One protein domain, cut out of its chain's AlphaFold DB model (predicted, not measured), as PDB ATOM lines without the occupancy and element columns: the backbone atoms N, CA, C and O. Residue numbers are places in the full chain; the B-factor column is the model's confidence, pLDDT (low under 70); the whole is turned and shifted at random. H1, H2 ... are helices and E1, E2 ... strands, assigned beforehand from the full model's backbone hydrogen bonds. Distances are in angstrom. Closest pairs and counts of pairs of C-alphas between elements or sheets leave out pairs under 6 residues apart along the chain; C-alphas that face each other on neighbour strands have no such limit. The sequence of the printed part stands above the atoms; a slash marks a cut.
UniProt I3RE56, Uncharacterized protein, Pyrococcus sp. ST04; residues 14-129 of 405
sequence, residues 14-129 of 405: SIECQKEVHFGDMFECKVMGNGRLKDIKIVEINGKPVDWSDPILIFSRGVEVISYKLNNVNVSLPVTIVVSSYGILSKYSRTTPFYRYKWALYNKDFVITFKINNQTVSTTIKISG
ATOM      1  N   SER A  14     199.452 210.075 182.942       85.44
ATOM      2  CA  SER A  14     197.993 209.983 182.976       85.44
ATOM      3  C   SER A  14     197.537 208.774 182.169       85.44
ATOM      4  O   SER A  14     198.172 208.389 181.185       85.44
ATOM      5  N   ILE A  15     196.459 208.136 182.618       88.44
ATOM      6  CA  ILE A  15     195.872 206.991 181.930       88.44
ATOM      7  C   ILE A  15     194.406 207.278 181.628       88.44
ATOM      8  O   ILE A  15     193.621 207.599 182.517       88.44
ATOM      9  N   GLU A  16     194.043 207.161 180.358       90.44
ATOM     10  CA  GLU A  16     192.677 207.338 179.883       90.44
ATOM     11  C   GLU A  16     192.180 206.009 179.328       90.44
ATOM     12  O   GLU A  16     192.657 205.542 178.297       90.44
ATOM     13  N   CYS A  17     191.238 205.384 180.028       89.69
ATOM     14  CA  CYS A  17     190.617 204.134 179.602       89.69
ATOM     15  C   CYS A  17     189.263 204.392 178.946       89.69
ATOM     16  O   CYS A  17     188.598 205.394 179.221       89.69
ATOM     17  N   GLN A  18     188.826 203.447 178.116       90.56
ATOM     18  CA  GLN A  18     187.420 203.360 177.734       90.56
ATOM     19  C   GLN A  18     186.547 203.311 178.996       90.56
ATOM     20  O   GLN A  18     186.786 202.513 179.902       90.56
ATOM     21  N   LYS A  19     185.545 204.196 179.060       89.69
ATOM     22  CA  LYS A  19     184.687 204.339 180.246       89.69
ATOM     23  C   LYS A  19     183.784 203.130 180.465       89.69
ATOM     24  O   LYS A  19     183.484 202.806 181.607       89.69
ATOM     25  N   GLU A  20     183.349 202.482 179.389       91.88
ATOM     26  CA  GLU A  20     182.459 201.326 179.433       91.88
ATOM     27  C   GLU A  20     182.957 200.258 178.457       91.88
ATOM     28  O   GLU A  20     183.268 200.571 177.308       91.88
ATOM     29  N   VAL A  21     183.049 199.014 178.926       91.00
ATOM     30  CA  VAL A  21     183.436 197.844 178.127       91.00
ATOM     31  C   VAL A  21     182.473 196.700 178.401       91.00
ATOM     32  O   VAL A  21     182.120 196.460 179.555       91.00
ATOM     33  N   HIS A  22     182.063 195.979 177.361       89.12
ATOM     34  CA  HIS A  22     181.228 194.800 177.535       89.12
ATOM     35  C   HIS A  22     182.047 193.608 178.052       89.12
ATOM     36  O   HIS A  22     183.216 193.410 177.715       89.12
ATOM     37  N   PHE A  23     181.430 192.780 178.890       86.44
ATOM     38  CA  PHE A  23     182.032 191.556 179.390       86.44
ATOM     39  C   PHE A  23     182.427 190.629 178.235       86.44
ATOM     40  O   PHE A  23     181.605 190.306 177.377       86.44
ATOM     41  N   GLY A  24     183.677 190.166 178.255       82.75
ATOM     42  CA  GLY A  24     184.255 189.328 177.201       82.75
ATOM     43  C   GLY A  24     185.132 190.114 176.227       82.75
ATOM     44  O   GLY A  24     186.051 189.530 175.656       82.75
ATOM     45  N   ASP A  25     184.936 191.430 176.137       88.00
ATOM     46  CA  ASP A  25     185.745 192.288 175.281       88.00
ATOM     47  C   ASP A  25     187.039 192.720 175.981       88.00
ATOM     48  O   ASP A  25     187.191 192.672 177.212       88.00
ATOM     49  N   MET A  26     187.997 193.149 175.168       87.62
ATOM     50  CA  MET A  26     189.206 193.815 175.630       87.62
ATOM     51  C   MET A  26     188.933 195.316 175.716       87.62
ATOM     52  O   MET A  26     188.348 195.873 174.791       87.62
ATOM     53  N   PHE A  27     189.376 195.978 176.785       87.81
ATOM     54  CA  PHE A  27     189.323 197.439 176.852       87.81
ATOM     55  C   PHE A  27     190.710 198.036 176.671       87.81
ATOM     56  O   PHE A  27     191.729 197.473 177.089       87.81
ATOM     57  N   GLU A  28     190.717 199.198 176.035       89.69
ATOM     58  CA  GLU A  28     191.924 199.931 175.702       89.69
ATOM     59  C   GLU A  28     192.115 201.108 176.657       89.69
ATOM     60  O   GLU A  28     191.176 201.859 176.943       89.69
ATOM     61  N   CYS A  29     193.352 201.300 177.108       89.38
ATOM     62  CA  CYS A  29     193.757 202.484 177.850       89.38
ATOM     63  C   CYS A  29     194.948 203.159 177.187       89.38
ATOM     64  O   CYS A  29     195.954 202.522 176.883       89.38
ATOM     65  N   LYS A  30     194.869 204.473 177.003       90.00
ATOM     66  CA  LYS A  30     195.983 205.292 176.535       90.00
ATOM     67  C   LYS A  30     196.778 205.775 177.733       90.00
ATOM     68  O   LYS A  30     196.243 206.456 178.604       90.00
ATOM     69  N   VAL A  31     198.056 205.426 177.765       88.69
ATOM     70  CA  VAL A  31     199.011 205.937 178.745       88.69
ATOM     71  C   VAL A  31     199.727 207.127 178.121       88.69
ATOM     72  O   VAL A  31     200.471 206.991 177.146       88.69
ATOM     73  N   MET A  32     199.487 208.295 178.700       88.62
ATOM     74  CA  MET A  32     200.069 209.572 178.317       88.62
ATOM     75  C   MET A  32     201.136 209.978 179.336       88.62
ATOM     76  O   MET A  32     201.086 209.617 180.512       88.62
ATOM     77  N   GLY A  33     202.123 210.738 178.879       83.69
ATOM     78  CA  GLY A  33     203.191 211.257 179.723       83.69
ATOM     79  C   GLY A  33     204.467 211.481 178.929       83.69
ATOM     80  O   GLY A  33     204.587 211.073 177.774       83.69
ATOM     81  N   ASN A  34     205.438 212.117 179.573       78.19
ATOM     82  CA  ASN A  34     206.763 212.306 178.997       78.19
ATOM     83  C   ASN A  34     207.676 211.142 179.402       78.19
ATOM     84  O   ASN A  34     207.536 210.577 180.483       78.19
ATOM     85  N   GLY A  35     208.624 210.767 178.542       78.06
ATOM     86  CA  GLY A  35     209.640 209.758 178.853       78.06
ATOM     87  C   GLY A  35     209.346 208.350 178.327       78.06
ATOM     88  O   GLY A  35     208.734 208.167 177.275       78.06
ATOM     89  N   ARG A  36     209.885 207.343 179.025       80.31
ATOM     90  CA  ARG A  36     209.883 205.936 178.593       80.31
ATOM     91  C   ARG A  36     209.117 205.060 179.575       80.31
ATOM     92  O   ARG A  36     209.242 205.232 180.790       80.31
ATOM     93  N   LEU A  37     208.379 204.096 179.036       80.25
ATOM     94  CA  LEU A  37     207.721 203.063 179.823       80.25
ATOM     95  C   LEU A  37     208.722 201.937 180.118       80.25
ATOM     96  O   LEU A  37     209.261 201.348 179.185       80.25
ATOM     97  N   LYS A  38     208.996 201.664 181.401       79.38
ATOM     98  CA  LYS A  38     209.877 200.566 181.845       79.38
ATOM     99  C   LYS A  38     209.095 199.410 182.459       79.38
ATOM    100  O   LYS A  38     209.444 198.264 182.221       79.38
ATOM    101  N   ASP A  39     208.074 199.709 183.256       80.56
ATOM    102  CA  ASP A  39     207.223 198.706 183.901       80.56
ATOM    103  C   ASP A  39     205.778 199.209 183.960       80.56
ATOM    104  O   ASP A  39     205.542 200.398 184.195       80.56
ATOM    105  N   ILE A  40     204.822 198.306 183.750       83.38
ATOM    106  CA  ILE A  40     203.398 198.567 183.953       83.38
ATOM    107  C   ILE A  40     202.716 197.329 184.515       83.38
ATOM    108  O   ILE A  40     202.806 196.243 183.947       83.38
ATOM    109  N   LYS A  41     202.030 197.498 185.646       87.00
ATOM    110  CA  LYS A  41     201.302 196.422 186.326       87.00
ATOM    111  C   LYS A  41     200.013 196.948 186.921       87.00
ATOM    112  O   LYS A  41     199.970 198.082 187.392       87.00
ATOM    113  N   ILE A  42     198.985 196.114 186.949       87.62
ATOM    114  CA  ILE A  42     197.800 196.363 187.770       87.62
ATOM    115  C   ILE A  42     198.146 195.904 189.183       87.62
ATOM    116  O   ILE A  42     198.564 194.763 189.365       87.62
ATOM    117  N   VAL A  43     198.031 196.804 190.158       90.56
ATOM    118  CA  VAL A  43     198.381 196.514 191.559       90.56
ATOM    119  C   VAL A  43     197.153 196.407 192.447       90.56
ATOM    120  O   VAL A  43     197.159 195.618 193.389       90.56
ATOM    121  N   GLU A  44     196.092 197.152 192.136       92.19
ATOM    122  CA  GLU A  44     194.866 197.161 192.930       92.19
ATOM    123  C   GLU A  44     193.626 197.310 192.048       92.19
ATOM    124  O   GLU A  44     193.661 197.950 190.992       92.19
ATOM    125  N   ILE A  45     192.515 196.741 192.512       91.38
ATOM    126  CA  ILE A  45     191.170 196.941 191.964       91.38
ATOM    127  C   ILE A  45     190.248 197.260 193.145       91.38
ATOM    128  O   ILE A  45     190.198 196.494 194.107       91.38
ATOM    129  N   ASN A  46     189.542 198.392 193.096       91.88
ATOM    130  CA  ASN A  46     188.681 198.915 194.168       91.88
ATOM    131  C   ASN A  46     189.367 198.941 195.549       91.88
ATOM    132  O   ASN A  46     188.763 198.590 196.559       91.88
ATOM    133  N   GLY A  47     190.652 199.308 195.585       86.88
ATOM    134  CA  GLY A  47     191.446 199.367 196.817       86.88
ATOM    135  C   GLY A  47     191.874 198.007 197.382       86.88
ATOM    136  O   GLY A  47     192.495 197.962 198.442       86.88
ATOM    137  N   LYS A  48     191.578 196.893 196.697       88.19
ATOM    138  CA  LYS A  48     192.086 195.564 197.059       88.19
ATOM    139  C   LYS A  48     193.319 195.217 196.228       88.19
ATOM    140  O   LYS A  48     193.256 195.358 195.004       88.19
ATOM    141  N   PRO A  49     194.411 194.727 196.843       89.25
ATOM    142  CA  PRO A  49     195.598 194.310 196.111       89.25
ATOM    143  C   PRO A  49     195.297 193.082 195.250       89.25
ATOM    144  O   PRO A  49     194.568 192.178 195.666       89.25
ATOM    145  N   VAL A  50     195.867 193.038 194.045       85.81
ATOM    146  CA  VAL A  50     195.625 191.959 193.082       85.81
ATOM    147  C   VAL A  50     196.946 191.431 192.542       85.81
ATOM    148  O   VAL A  50     197.756 192.187 192.017       85.81
ATOM    149  N   ASP A  51     197.146 190.114 192.628       80.56
ATOM    150  CA  ASP A  51     198.287 189.452 191.994       80.56
ATOM    151  C   ASP A  51     198.017 189.243 190.493       80.56
ATOM    152  O   ASP A  51     197.378 188.270 190.046       80.56
ATOM    153  N   TRP A  52     198.429 190.245 189.716       79.56
ATOM    154  CA  TRP A  52     198.228 190.298 188.277       79.56
ATOM    155  C   TRP A  52     199.344 189.562 187.527       79.56
ATOM    156  O   TRP A  52     200.435 190.084 187.307       79.56
ATOM    157  N   SER A  53     199.035 188.340 187.098       73.25
ATOM    158  CA  SER A  53     199.922 187.465 186.318       73.25
ATOM    159  C   SER A  53     199.680 187.527 184.807       73.25
ATOM    160  O   SER A  53     200.486 187.013 184.032       73.25
ATOM    161  N   ASP A  54     198.539 188.081 184.393       71.62
ATOM    162  CA  ASP A  54     198.069 188.009 183.012       71.62
ATOM    163  C   ASP A  54     198.778 189.081 182.165       71.62
ATOM    164  O   ASP A  54     199.023 190.190 182.651       71.62
ATOM    165  N   PRO A  55     199.133 188.787 180.904       66.50
ATOM    166  CA  PRO A  55     199.879 189.733 180.089       66.50
ATOM    167  C   PRO A  55     199.030 190.963 179.783       66.50
ATOM    168  O   PRO A  55     197.901 190.854 179.310       66.50
ATOM    169  N   ILE A  56     199.600 192.144 180.013       75.25
ATOM    170  CA  ILE A  56     199.047 193.406 179.512       75.25
ATOM    171  C   ILE A  56     199.607 193.597 178.104       75.25
ATOM    172  O   ILE A  56     200.822 193.682 177.951       75.25
ATOM    173  N   LEU A  57     198.780 193.634 177.064       78.25
ATOM    174  CA  LEU A  57     199.292 193.869 175.709       78.25
ATOM    175  C   LEU A  57     199.596 195.360 175.546       78.25
ATOM    176  O   LEU A  57     198.777 196.192 175.933       78.25
ATOM    177  N   ILE A  58     200.768 195.707 175.010       79.94
ATOM    178  CA  ILE A  58     201.195 197.100 174.834       79.94
ATOM    179  C   ILE A  58     201.366 197.363 173.343       79.94
ATOM    180  O   ILE A  58     202.137 196.690 172.670       79.94
ATOM    181  N   PHE A  59     200.684 198.376 172.834       77.94
ATOM    182  CA  PHE A  59     200.770 198.825 171.454       77.94
ATOM    183  C   PHE A  59     201.430 200.200 171.407       77.94
ATOM    184  O   PHE A  59     200.988 201.154 172.052       77.94
ATOM    185  N   SER A  60     202.490 200.313 170.611       74.75
ATOM    186  CA  SER A  60     203.187 201.574 170.351       74.75
ATOM    187  C   SER A  60     203.203 201.826 168.854       74.75
ATOM    188  O   SER A  60     203.746 201.026 168.096       74.75
ATOM    189  N   ARG A  61     202.602 202.939 168.414       70.88
ATOM    190  CA  ARG A  61     202.490 203.305 166.986       70.88
ATOM    191  C   ARG A  61     201.885 202.188 166.110       70.88
ATOM    192  O   ARG A  61     202.301 202.007 164.973       70.88
ATOM    193  N   GLY A  62     200.922 201.436 166.649       63.59
ATOM    194  CA  GLY A  62     200.228 200.357 165.932       63.59
ATOM    195  C   GLY A  62     200.976 199.019 165.863       63.59
ATOM    196  O   GLY A  62     200.470 198.093 165.242       63.59
ATOM    197  N   VAL A  63     202.142 198.892 166.505       66.50
ATOM    198  CA  VAL A  63     202.893 197.630 166.595       66.50
ATOM    199  C   VAL A  63     202.711 197.022 167.985       66.50
ATOM    200  O   VAL A  63     202.862 197.720 168.992       66.50
ATOM    201  N   GLU A  64     202.387 195.728 168.030       68.69
ATOM    202  CA  GLU A  64     202.266 194.948 169.264       68.69
ATOM    203  C   GLU A  64     203.644 194.704 169.893       68.69
ATOM    204  O   GLU A  64     204.569 194.197 169.257       68.69
ATOM    205  N   VAL A  65     203.779 195.057 171.168       65.75
ATOM    206  CA  VAL A  65     204.947 194.801 172.009       65.75
ATOM    207  C   VAL A  65     204.464 193.986 173.210       65.75
ATOM    208  O   VAL A  65     203.873 194.513 174.151       65.75
ATOM    209  N   ILE A  66     204.674 192.669 173.173       60.75
ATOM    210  CA  ILE A  66     204.219 191.751 174.229       60.75
ATOM    211  C   ILE A  66     205.004 192.022 175.530       60.75
ATOM    212  O   ILE A  66     206.235 192.033 175.543       60.75
ATOM    213  N   SER A  67     204.293 192.228 176.645       55.94
ATOM    214  CA  SER A  67     204.817 192.822 177.892       55.94
ATOM    215  C   SER A  67     205.643 191.927 178.818       55.94
ATOM    216  O   SER A  67     206.040 192.383 179.890       55.94
ATOM    217  N   TYR A  68     205.970 190.683 178.452       48.09
ATOM    218  CA  TYR A  68     206.567 189.743 179.415       48.09
ATOM    219  C   TYR A  68     207.975 190.101 179.920       48.09
ATOM    220  O   TYR A  68     208.456 189.450 180.844       48.09
ATOM    221  N   LYS A  69     208.620 191.142 179.378       49.19
ATOM    222  CA  LYS A  69     209.760 191.863 179.975       49.19
ATOM    223  C   LYS A  69     210.052 193.105 179.121       49.19
ATOM    224  O   LYS A  69     210.843 193.044 178.184       49.19
ATOM    225  N   LEU A  70     209.488 194.259 179.489       55.28
ATOM    226  CA  LEU A  70     209.932 195.571 178.975       55.28
ATOM    227  C   LEU A  70     211.419 195.854 179.275       55.28
ATOM    228  O   LEU A  70     211.982 196.792 178.719       55.28
ATOM    229  N   ASN A  71     212.071 195.023 180.103       50.38
ATOM    230  CA  ASN A  71     213.461 195.158 180.548       50.38
ATOM    231  C   ASN A  71     214.478 195.442 179.427       50.38
ATOM    232  O   ASN A  71     215.505 196.039 179.727       50.38
ATOM    233  N   ASN A  72     214.186 195.091 178.166       51.34
ATOM    234  CA  ASN A  72     215.060 195.380 177.021       51.34
ATOM    235  C   ASN A  72     214.404 196.194 175.886       51.34
ATOM    236  O   ASN A  72     215.090 196.527 174.920       51.34
ATOM    237  N   VAL A  73     213.111 196.535 175.968       61.28
ATOM    238  CA  VAL A  73     212.403 197.264 174.899       61.28
ATOM    239  C   VAL A  73     212.038 198.656 175.397       61.28
ATOM    240  O   VAL A  73     211.112 198.841 176.181       61.28
ATOM    241  N   ASN A  74     212.785 199.658 174.932       65.50
ATOM    242  CA  ASN A  74     212.495 201.060 175.216       65.50
ATOM    243  C   ASN A  74     211.246 201.498 174.440       65.50
ATOM    244  O   ASN A  74     211.350 201.888 173.277       65.50
ATOM    245  N   VAL A  75     210.079 201.478 175.086       74.88
ATOM    246  CA  VAL A  75     208.845 201.999 174.488       74.88
ATOM    247  C   VAL A  75     208.676 203.474 174.863       74.88
ATOM    248  O   VAL A  75     208.609 203.839 176.041       74.88
ATOM    249  N   SER A  76     208.662 204.343 173.851       80.81
ATOM    250  CA  SER A  76     208.377 205.771 174.013       80.81
ATOM    251  C   SER A  76     206.881 205.998 174.193       80.81
ATOM    252  O   SER A  76     206.095 205.446 173.427       80.81
ATOM    253  N   LEU A  77     206.500 206.851 175.141       82.31
ATOM    254  CA  LEU A  77     205.114 207.296 175.292       82.31
ATOM    255  C   LEU A  77     204.707 208.257 174.156       82.31
ATOM    256  O   LEU A  77     205.581 208.934 173.603       82.31
ATOM    257  N   PRO A  78     203.408 208.346 173.802       85.56
ATOM    258  CA  PRO A  78     202.263 207.625 174.373       85.56
ATOM    259  C   PRO A  78     202.137 206.176 173.876       85.56
ATOM    260  O   PRO A  78     202.577 205.847 172.774       85.56
ATOM    261  N   VAL A  79     201.498 205.320 174.679       86.88
ATOM    262  CA  VAL A  79     201.198 203.920 174.317       86.88
ATOM    263  C   VAL A  79     199.742 203.576 174.591       86.88
ATOM    264  O   VAL A  79     199.122 204.159 175.480       86.88
ATOM    265  N   THR A  80     199.214 202.593 173.870       87.06
ATOM    266  CA  THR A  80     197.917 201.983 174.173       87.06
ATOM    267  C   THR A  80     198.160 200.650 174.859       87.06
ATOM    268  O   THR A  80     198.910 199.826 174.347       87.06
ATOM    269  N   ILE A  81     197.537 200.420 176.005       88.00
ATOM    270  CA  ILE A  81     197.506 199.110 176.649       88.00
ATOM    271  C   ILE A  81     196.140 198.471 176.461       88.00
ATOM    272  O   ILE A  81     195.122 199.160 176.473       88.00
ATOM    273  N   VAL A  82     196.131 197.156 176.301       87.12
ATOM    274  CA  VAL A  82     194.919 196.366 176.121       87.12
ATOM    275  C   VAL A  82     194.860 195.324 177.223       87.12
ATOM    276  O   VAL A  82     195.810 194.565 177.438       87.12
ATOM    277  N   VAL A  83     193.745 195.324 177.949       86.69
ATOM    278  CA  VAL A  83     193.519 194.463 179.109       86.69
ATOM    279  C   VAL A  83     192.178 193.749 178.953       86.69
ATOM    280  O   VAL A  83     191.185 194.325 178.511       86.69
ATOM    281  N   SER A  84     192.142 192.470 179.325       87.50
ATOM    282  CA  SER A  84     190.918 191.670 179.275       87.50
ATOM    283  C   SER A  84     189.961 192.032 180.410       87.50
ATOM    284  O   SER A  84     190.318 191.908 181.587       87.50
ATOM    285  N   SER A  85     188.715 192.385 180.068       88.44
ATOM    286  CA  SER A  85     187.635 192.580 181.049       88.44
ATOM    287  C   SER A  85     187.382 191.315 181.884       88.44
ATOM    288  O   SER A  85     187.155 191.390 183.096       88.44
ATOM    289  N   TYR A  86     187.506 190.133 181.267       87.56
ATOM    290  CA  TYR A  86     187.397 188.845 181.950       87.56
ATOM    291  C   TYR A  86     188.503 188.652 182.991       87.56
ATOM    292  O   TYR A  86     188.215 188.202 184.101       87.56
ATOM    293  N   GLY A  87     189.749 189.005 182.656       87.25
ATOM    294  CA  GLY A  87     190.885 188.926 183.580       87.25
ATOM    295  C   GLY A  87     190.640 189.752 184.844       87.25
ATOM    296  O   GLY A  87     190.771 189.239 185.955       87.25
ATOM    297  N   ILE A  88     190.160 190.988 184.673       88.31
ATOM    298  CA  ILE A  88     189.846 191.912 185.774       88.31
ATOM    299  C   ILE A  88     188.788 191.331 186.689       88.31
ATOM    300  O   ILE A  88     189.032 191.158 187.883       88.31
ATOM    301  N   LEU A  89     187.637 190.964 186.128       89.19
ATOM    302  CA  LEU A  89     186.544 190.390 186.904       89.19
ATOM    303  C   LEU A  89     186.944 189.078 187.572       89.19
ATOM    304  O   LEU A  89     186.575 188.841 188.715       89.19
ATOM    305  N   SER A  90     187.701 188.223 186.885       88.38
ATOM    306  CA  SER A  90     188.125 186.923 187.408       88.38
ATOM    307  C   SER A  90     189.103 187.055 188.573       88.38
ATOM    308  O   SER A  90     189.006 186.303 189.543       88.38
ATOM    309  N   LYS A  91     190.046 187.997 188.489       89.31
ATOM    310  CA  LYS A  91     191.016 188.260 189.553       89.31
ATOM    311  C   LYS A  91     190.364 188.985 190.723       89.31
ATOM    312  O   LYS A  91     190.536 188.561 191.861       89.31
ATOM    313  N   TYR A  92     189.555 190.003 190.446       90.69
ATOM    314  CA  TYR A  92     188.861 190.753 191.482       90.69
ATOM    315  C   TYR A  92     187.821 189.901 192.216       90.69
ATOM    316  O   TYR A  92     187.802 189.906 193.443       90.69
ATOM    317  N   SER A  93     187.021 189.086 191.516       90.00
ATOM    318  CA  SER A  93     185.990 188.261 192.163       90.00
ATOM    319  C   SER A  93     186.558 187.242 193.151       90.00
ATOM    320  O   SER A  93     185.868 186.859 194.087       90.00
ATOM    321  N   ARG A  94     187.817 186.814 192.990       88.88
ATOM    322  CA  ARG A  94     188.506 185.945 193.962       88.88
ATOM    323  C   ARG A  94     188.741 186.623 195.311       88.88
ATOM    324  O   ARG A  94     188.912 185.927 196.301       88.88
ATOM    325  N   THR A  95     188.738 187.952 195.347       87.81
ATOM    326  CA  THR A  95     188.914 188.761 196.565       87.81
ATOM    327  C   THR A  95     187.582 189.130 197.233       87.81
ATOM    328  O   THR A  95     187.547 189.921 198.182       87.81
ATOM    329  N   THR A  96     186.463 188.604 196.723       89.06
ATOM    330  CA  THR A  96     185.110 188.930 197.183       89.06
ATOM    331  C   THR A  96     184.314 187.654 197.483       89.06
ATOM    332  O   THR A  96     184.606 186.588 196.929       89.06
ATOM    333  N   PRO A  97     183.254 187.733 198.313       86.88
ATOM    334  CA  PRO A  97     182.354 186.597 198.546       86.88
ATOM    335  C   PRO A  97     181.605 186.139 197.276       86.88
ATOM    336  O   PRO A  97     180.978 185.080 197.264       86.88
ATOM    337  N   PHE A  98     181.694 186.900 196.178       86.38
ATOM    338  CA  PHE A  98     181.015 186.633 194.911       86.38
ATOM    339  C   PHE A  98     181.895 185.917 193.876       86.38
ATOM    340  O   PHE A  98     181.570 185.931 192.691       86.38
ATOM    341  N   TYR A  99     182.975 185.237 194.282       86.00
ATOM    342  CA  TYR A  99     183.870 184.512 193.365       86.00
ATOM    343  C   TYR A  99     183.136 183.626 192.341       86.00
ATOM    344  O   TYR A  99     183.448 183.658 191.146       86.00
ATOM    345  N   ARG A 100     182.131 182.867 192.800       83.44
ATOM    346  CA  ARG A 100     181.303 181.972 191.965       83.44
ATOM    347  C   ARG A 100     180.177 182.690 191.211       83.44
ATOM    348  O   ARG A 100     179.568 182.104 190.325       83.44
ATOM    349  N   TYR A 101     179.927 183.953 191.540       84.12
ATOM    350  CA  TYR A 101     178.853 184.788 191.009       84.12
ATOM    351  C   TYR A 101     179.444 186.071 190.416       84.12
ATOM    352  O   TYR A 101     179.036 187.169 190.775       84.12
ATOM    353  N   LYS A 102     180.421 185.939 189.504       86.75
ATOM    354  CA  LYS A 102     181.117 187.076 188.856       86.75
ATOM    355  C   LYS A 102     180.155 188.115 188.278       86.75
ATOM    356  O   LYS A 102     180.437 189.306 188.306       86.75
ATOM    357  N   TRP A 103     179.009 187.642 187.803       86.38
ATOM    358  CA  TRP A 103     177.923 188.455 187.282       86.38
ATOM    359  C   TRP A 103     177.362 189.475 188.278       86.38
ATOM    360  O   TRP A 103     176.813 190.489 187.859       86.38
ATOM    361  N   ALA A 104     177.526 189.251 189.585       88.31
ATOM    362  CA  ALA A 104     177.128 190.201 190.620       88.31
ATOM    363  C   ALA A 104     177.850 191.546 190.481       88.31
ATOM    364  O   ALA A 104     177.333 192.577 190.897       88.31
ATOM    365  N   LEU A 105     179.038 191.517 189.876       91.19
ATOM    366  CA  LEU A 105     179.928 192.657 189.715       91.19
ATOM    367  C   LEU A 105     179.707 193.382 188.374       91.19
ATOM    368  O   LEU A 105     180.382 194.364 188.088       91.19
ATOM    369  N   TYR A 106     178.791 192.908 187.525       90.56
ATOM    370  CA  TYR A 106     178.500 193.566 186.250       90.56
ATOM    371  C   TYR A 106     177.773 194.891 186.469       90.56
ATOM    372  O   TYR A 106     177.011 195.054 187.423       90.56
ATOM    373  N   ASN A 107     177.957 195.815 185.527       89.94
ATOM    374  CA  ASN A 107     177.354 197.148 185.535       89.94
ATOM    375  C   ASN A 107     177.745 197.981 186.767       89.94
ATOM    376  O   ASN A 107     176.979 198.844 187.196       89.94
ATOM    377  N   LYS A 108     178.930 197.714 187.326       90.81
ATOM    378  CA  LYS A 108     179.533 198.479 188.418       90.81
ATOM    379  C   LYS A 108     180.787 199.206 187.943       90.81
ATOM    380  O   LYS A 108     181.421 198.786 186.971       90.81
ATOM    381  N   ASP A 109     181.121 200.276 188.652       91.12
ATOM    382  CA  ASP A 109     182.321 201.068 188.415       91.12
ATOM    383  C   ASP A 109     183.506 200.460 189.170       91.12
ATOM    384  O   ASP A 109     183.498 200.348 190.394       91.12
ATOM    385  N   PHE A 110     184.539 200.078 188.432       92.00
ATOM    386  CA  PHE A 110     185.786 199.542 188.955       92.00
ATOM    387  C   PHE A 110     186.867 200.607 188.899       92.00
ATOM    388  O   PHE A 110     187.205 201.098 187.823       92.00
ATOM    389  N   VAL A 111     187.462 200.909 190.046       93.25
ATOM    390  CA  VAL A 111     188.666 201.727 190.147       93.25
ATOM    391  C   VAL A 111     189.874 200.810 190.017       93.25
ATOM    392  O   VAL A 111     190.143 200.000 190.901       93.25
ATOM    393  N   ILE A 112     190.601 200.918 188.913       92.50
ATOM    394  CA  ILE A 112     191.809 200.134 188.651       92.50
ATOM    395  C   ILE A 112     193.015 201.017 188.911       92.50
ATOM    396  O   ILE A 112     193.138 202.084 188.309       92.50
ATOM    397  N   THR A 113     193.926 200.549 189.759       92.62
ATOM    398  CA  THR A 113     195.187 201.231 190.040       92.62
ATOM    399  C   THR A 113     196.328 200.531 189.315       92.62
ATOM    400  O   THR A 113     196.645 199.363 189.559       92.62
ATOM    401  N   PHE A 114     196.971 201.281 188.427       89.88
ATOM    402  CA  PHE A 114     198.160 200.877 187.697       89.88
ATOM    403  C   PHE A 114     199.401 201.404 188.402       89.88
ATOM    404  O   PHE A 114     199.465 202.574 188.770       89.88
ATOM    405  N   LYS A 115     200.424 200.566 188.521       89.06
ATOM    406  CA  LYS A 115     201.786 200.988 188.824       89.06
ATOM    407  C   LYS A 115     202.544 201.129 187.511       89.06
ATOM    408  O   LYS A 115     202.825 200.131 186.852       89.06
ATOM    409  N   ILE A 116     202.853 202.367 187.143       86.81
ATOM    410  CA  ILE A 116     203.608 202.736 185.946       86.81
ATOM    411  C   ILE A 116     204.977 203.219 186.416       86.81
ATOM    412  O   ILE A 116     205.102 204.258 187.068       86.81
ATOM    413  N   ASN A 117     206.021 202.450 186.114       85.25
ATOM    414  CA  ASN A 117     207.356 202.634 186.679       85.25
ATOM    415  C   ASN A 117     207.305 202.652 188.228       85.25
ATOM    416  O   ASN A 117     207.109 201.610 188.853       85.25
ATOM    417  N   ASN A 118     207.451 203.828 188.852       85.56
ATOM    418  CA  ASN A 118     207.390 204.022 190.309       85.56
ATOM    419  C   ASN A 118     206.188 204.859 190.778       85.56
ATOM    420  O   ASN A 118     206.122 205.209 191.952       85.56
ATOM    421  N   GLN A 119     205.250 205.184 189.888       87.44
ATOM    422  CA  GLN A 119     204.062 205.972 190.216       87.44
ATOM    423  C   GLN A 119     202.793 205.139 190.083       87.44
ATOM    424  O   GLN A 119     202.705 204.252 189.235       87.44
ATOM    425  N   THR A 120     201.808 205.443 190.921       90.56
ATOM    426  CA  THR A 120     200.480 204.838 190.873       90.56
ATOM    427  C   THR A 120     199.497 205.793 190.220       90.56
ATOM    428  O   THR A 120     199.421 206.959 190.603       90.56
ATOM    429  N   VAL A 121     198.735 205.295 189.252       91.56
ATOM    430  CA  VAL A 121     197.688 206.051 188.564       91.56
ATOM    431  C   VAL A 121     196.422 205.210 188.567       91.56
ATOM    432  O   VAL A 121     196.464 204.035 188.204       91.56
ATOM    433  N   SER A 122     195.305 205.809 188.968       92.19
ATOM    434  CA  SER A 122     194.013 205.128 189.033       92.19
ATOM    435  C   SER A 122     193.062 205.642 187.962       92.19
ATOM    436  O   SER A 122     193.104 206.811 187.580       92.19
ATOM    437  N   THR A 123     192.192 204.763 187.486       93.06
ATOM    438  CA  THR A 123     191.160 205.076 186.495       93.06
ATOM    439  C   THR A 123     189.915 204.257 186.763       93.06
ATOM    440  O   THR A 123     189.997 203.168 187.334       93.06
ATOM    441  N   THR A 124     188.768 204.783 186.358       93.12
ATOM    442  CA  THR A 124     187.478 204.133 186.565       93.12
ATOM    443  C   THR A 124     186.980 203.563 185.251       93.12
ATOM    444  O   THR A 124     186.876 204.287 184.260       93.12
ATOM    445  N   ILE A 125     186.640 202.277 185.255       92.81
ATOM    446  CA  ILE A 125     185.985 201.608 184.132       92.81
ATOM    447  C   ILE A 125     184.683 200.974 184.595       92.81
ATOM    448  O   ILE A 125     184.594 200.455 185.705       92.81
ATOM    449  N   LYS A 126     183.687 200.941 183.722       92.50
ATOM    450  CA  LYS A 126     182.463 200.181 183.933       92.50
ATOM    451  C   LYS A 126     182.492 198.944 183.052       92.50
ATOM    452  O   LYS A 126     182.588 199.053 181.832       92.50
ATOM    453  N   ILE A 127     182.394 197.763 183.659       90.50
ATOM    454  CA  ILE A 127     182.268 196.519 182.895       90.50
ATOM    455  C   ILE A 127     180.782 196.205 182.763       90.50
ATOM    456  O   ILE A 127     180.143 195.756 183.721       90.50
ATOM    457  N   SER A 128     180.220 196.505 181.596       88.88
ATOM    458  CA  SER A 128     178.833 196.205 181.281       88.88
ATOM    459  C   SER A 128     178.679 194.724 180.969       88.88
ATOM    460  O   SER A 128     179.568 194.066 180.435       88.88
ATOM    461  N   GLY A 129     177.552 194.157 181.361       83.56
ATOM    462  CA  GLY A 129     177.289 192.755 181.098       83.56
ATOM    463  C   GLY A 129     175.851 192.410 181.395       83.56
ATOM    464  O   GLY A 129     175.239 192.933 182.333       83.56
TER     465      GLY A 129
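AT A GLANCE: This is residues 14 to 129 of the 405 residues of an uncharacterized protein of Pyrococcus sp. ST04 (UniProt I3RE56). The domain is a sandwich of two strongly twisted sheets, partly face to face. They come together along one side, where E1 runs on into E2 and E1 comes close to E9; on the other side, H1 bridges part of the gap from the end of E7 to the end of E4. H2 lies near one end of the long axis. The printed part has 116 residues, mostly strand by class, in the order E1 E2 E3 E4 E5 E6 E7 H1 H2 E8 E9; one sheet runs E1 E3 E7 E5 E6, antiparallel, the other E2 E9 E8 E4, mixed. It is compact, with a radius of gyration of the C-alphas of 14.0 A, and elongated, spanning 41 by 23 by 21 A.

IN THESE COORDINATES: E1, residues 14 to 17, begins at C-alpha 14 (197.993, 209.983, 182.976). E2 is residues 20 to 22, E3 26 to 32, 19.3 A long, and E4 40 to 45. E5 is residues 57 to 60, E6 63 to 66, and E7 79 to 84, 16.7 A long. H1, residues 85 to 93, is 12.0 A long; H2 is residues 102 to 105. E8, residues 108 to 116, measures 24.6 A; E9, residues 119 to 128, measures 28.5 A and ends at C-alpha 128 (178.833, 196.205, 181.281).

HOW THE PARTS SIT: In the first sheet, N 16 and O 30 of E1 and E3 are 2.9 A apart, N 29 and O 81 of E3 and E7 2.8 A, N 59 and O 80 of E5 and E7 2.7 A. E5 and E6 form a hairpin, with N 65 and O 58 at 2.8 A. E1 runs on into E2 at 43 degrees; parallel to E2 is E9, with N 128 and O 21 at 2.8 A. E8 and E9 form a hairpin, with N 112 and O 123 at 2.8 A; E4 is antiparallel to E8, with N 115 and O 41 at 2.8 A. The closest C-alphas of E1 and E9 are those of Ile 15 and Thr 123, 6.8 A. H1 is on the second sheet at a height of 7.6 A, and only grazes the first. H1 and H2 touch, the C-alphas of Ser 93 and Lys 102 being 6.0 A apart. In H1 every O i to N i+4 pair is within hydrogen-bond range; H2 is too short for such a pair.

THE WHOLE: The two farthest C-alphas, those of Gly 35 and Arg 100, are 41.8 A apart. The printed part has no cut. The links E4 to E5 and E6 to E7 are long. Mean pLDDT of the printed part is 83.3; residue 55 and residues 62 to 74 are under 70.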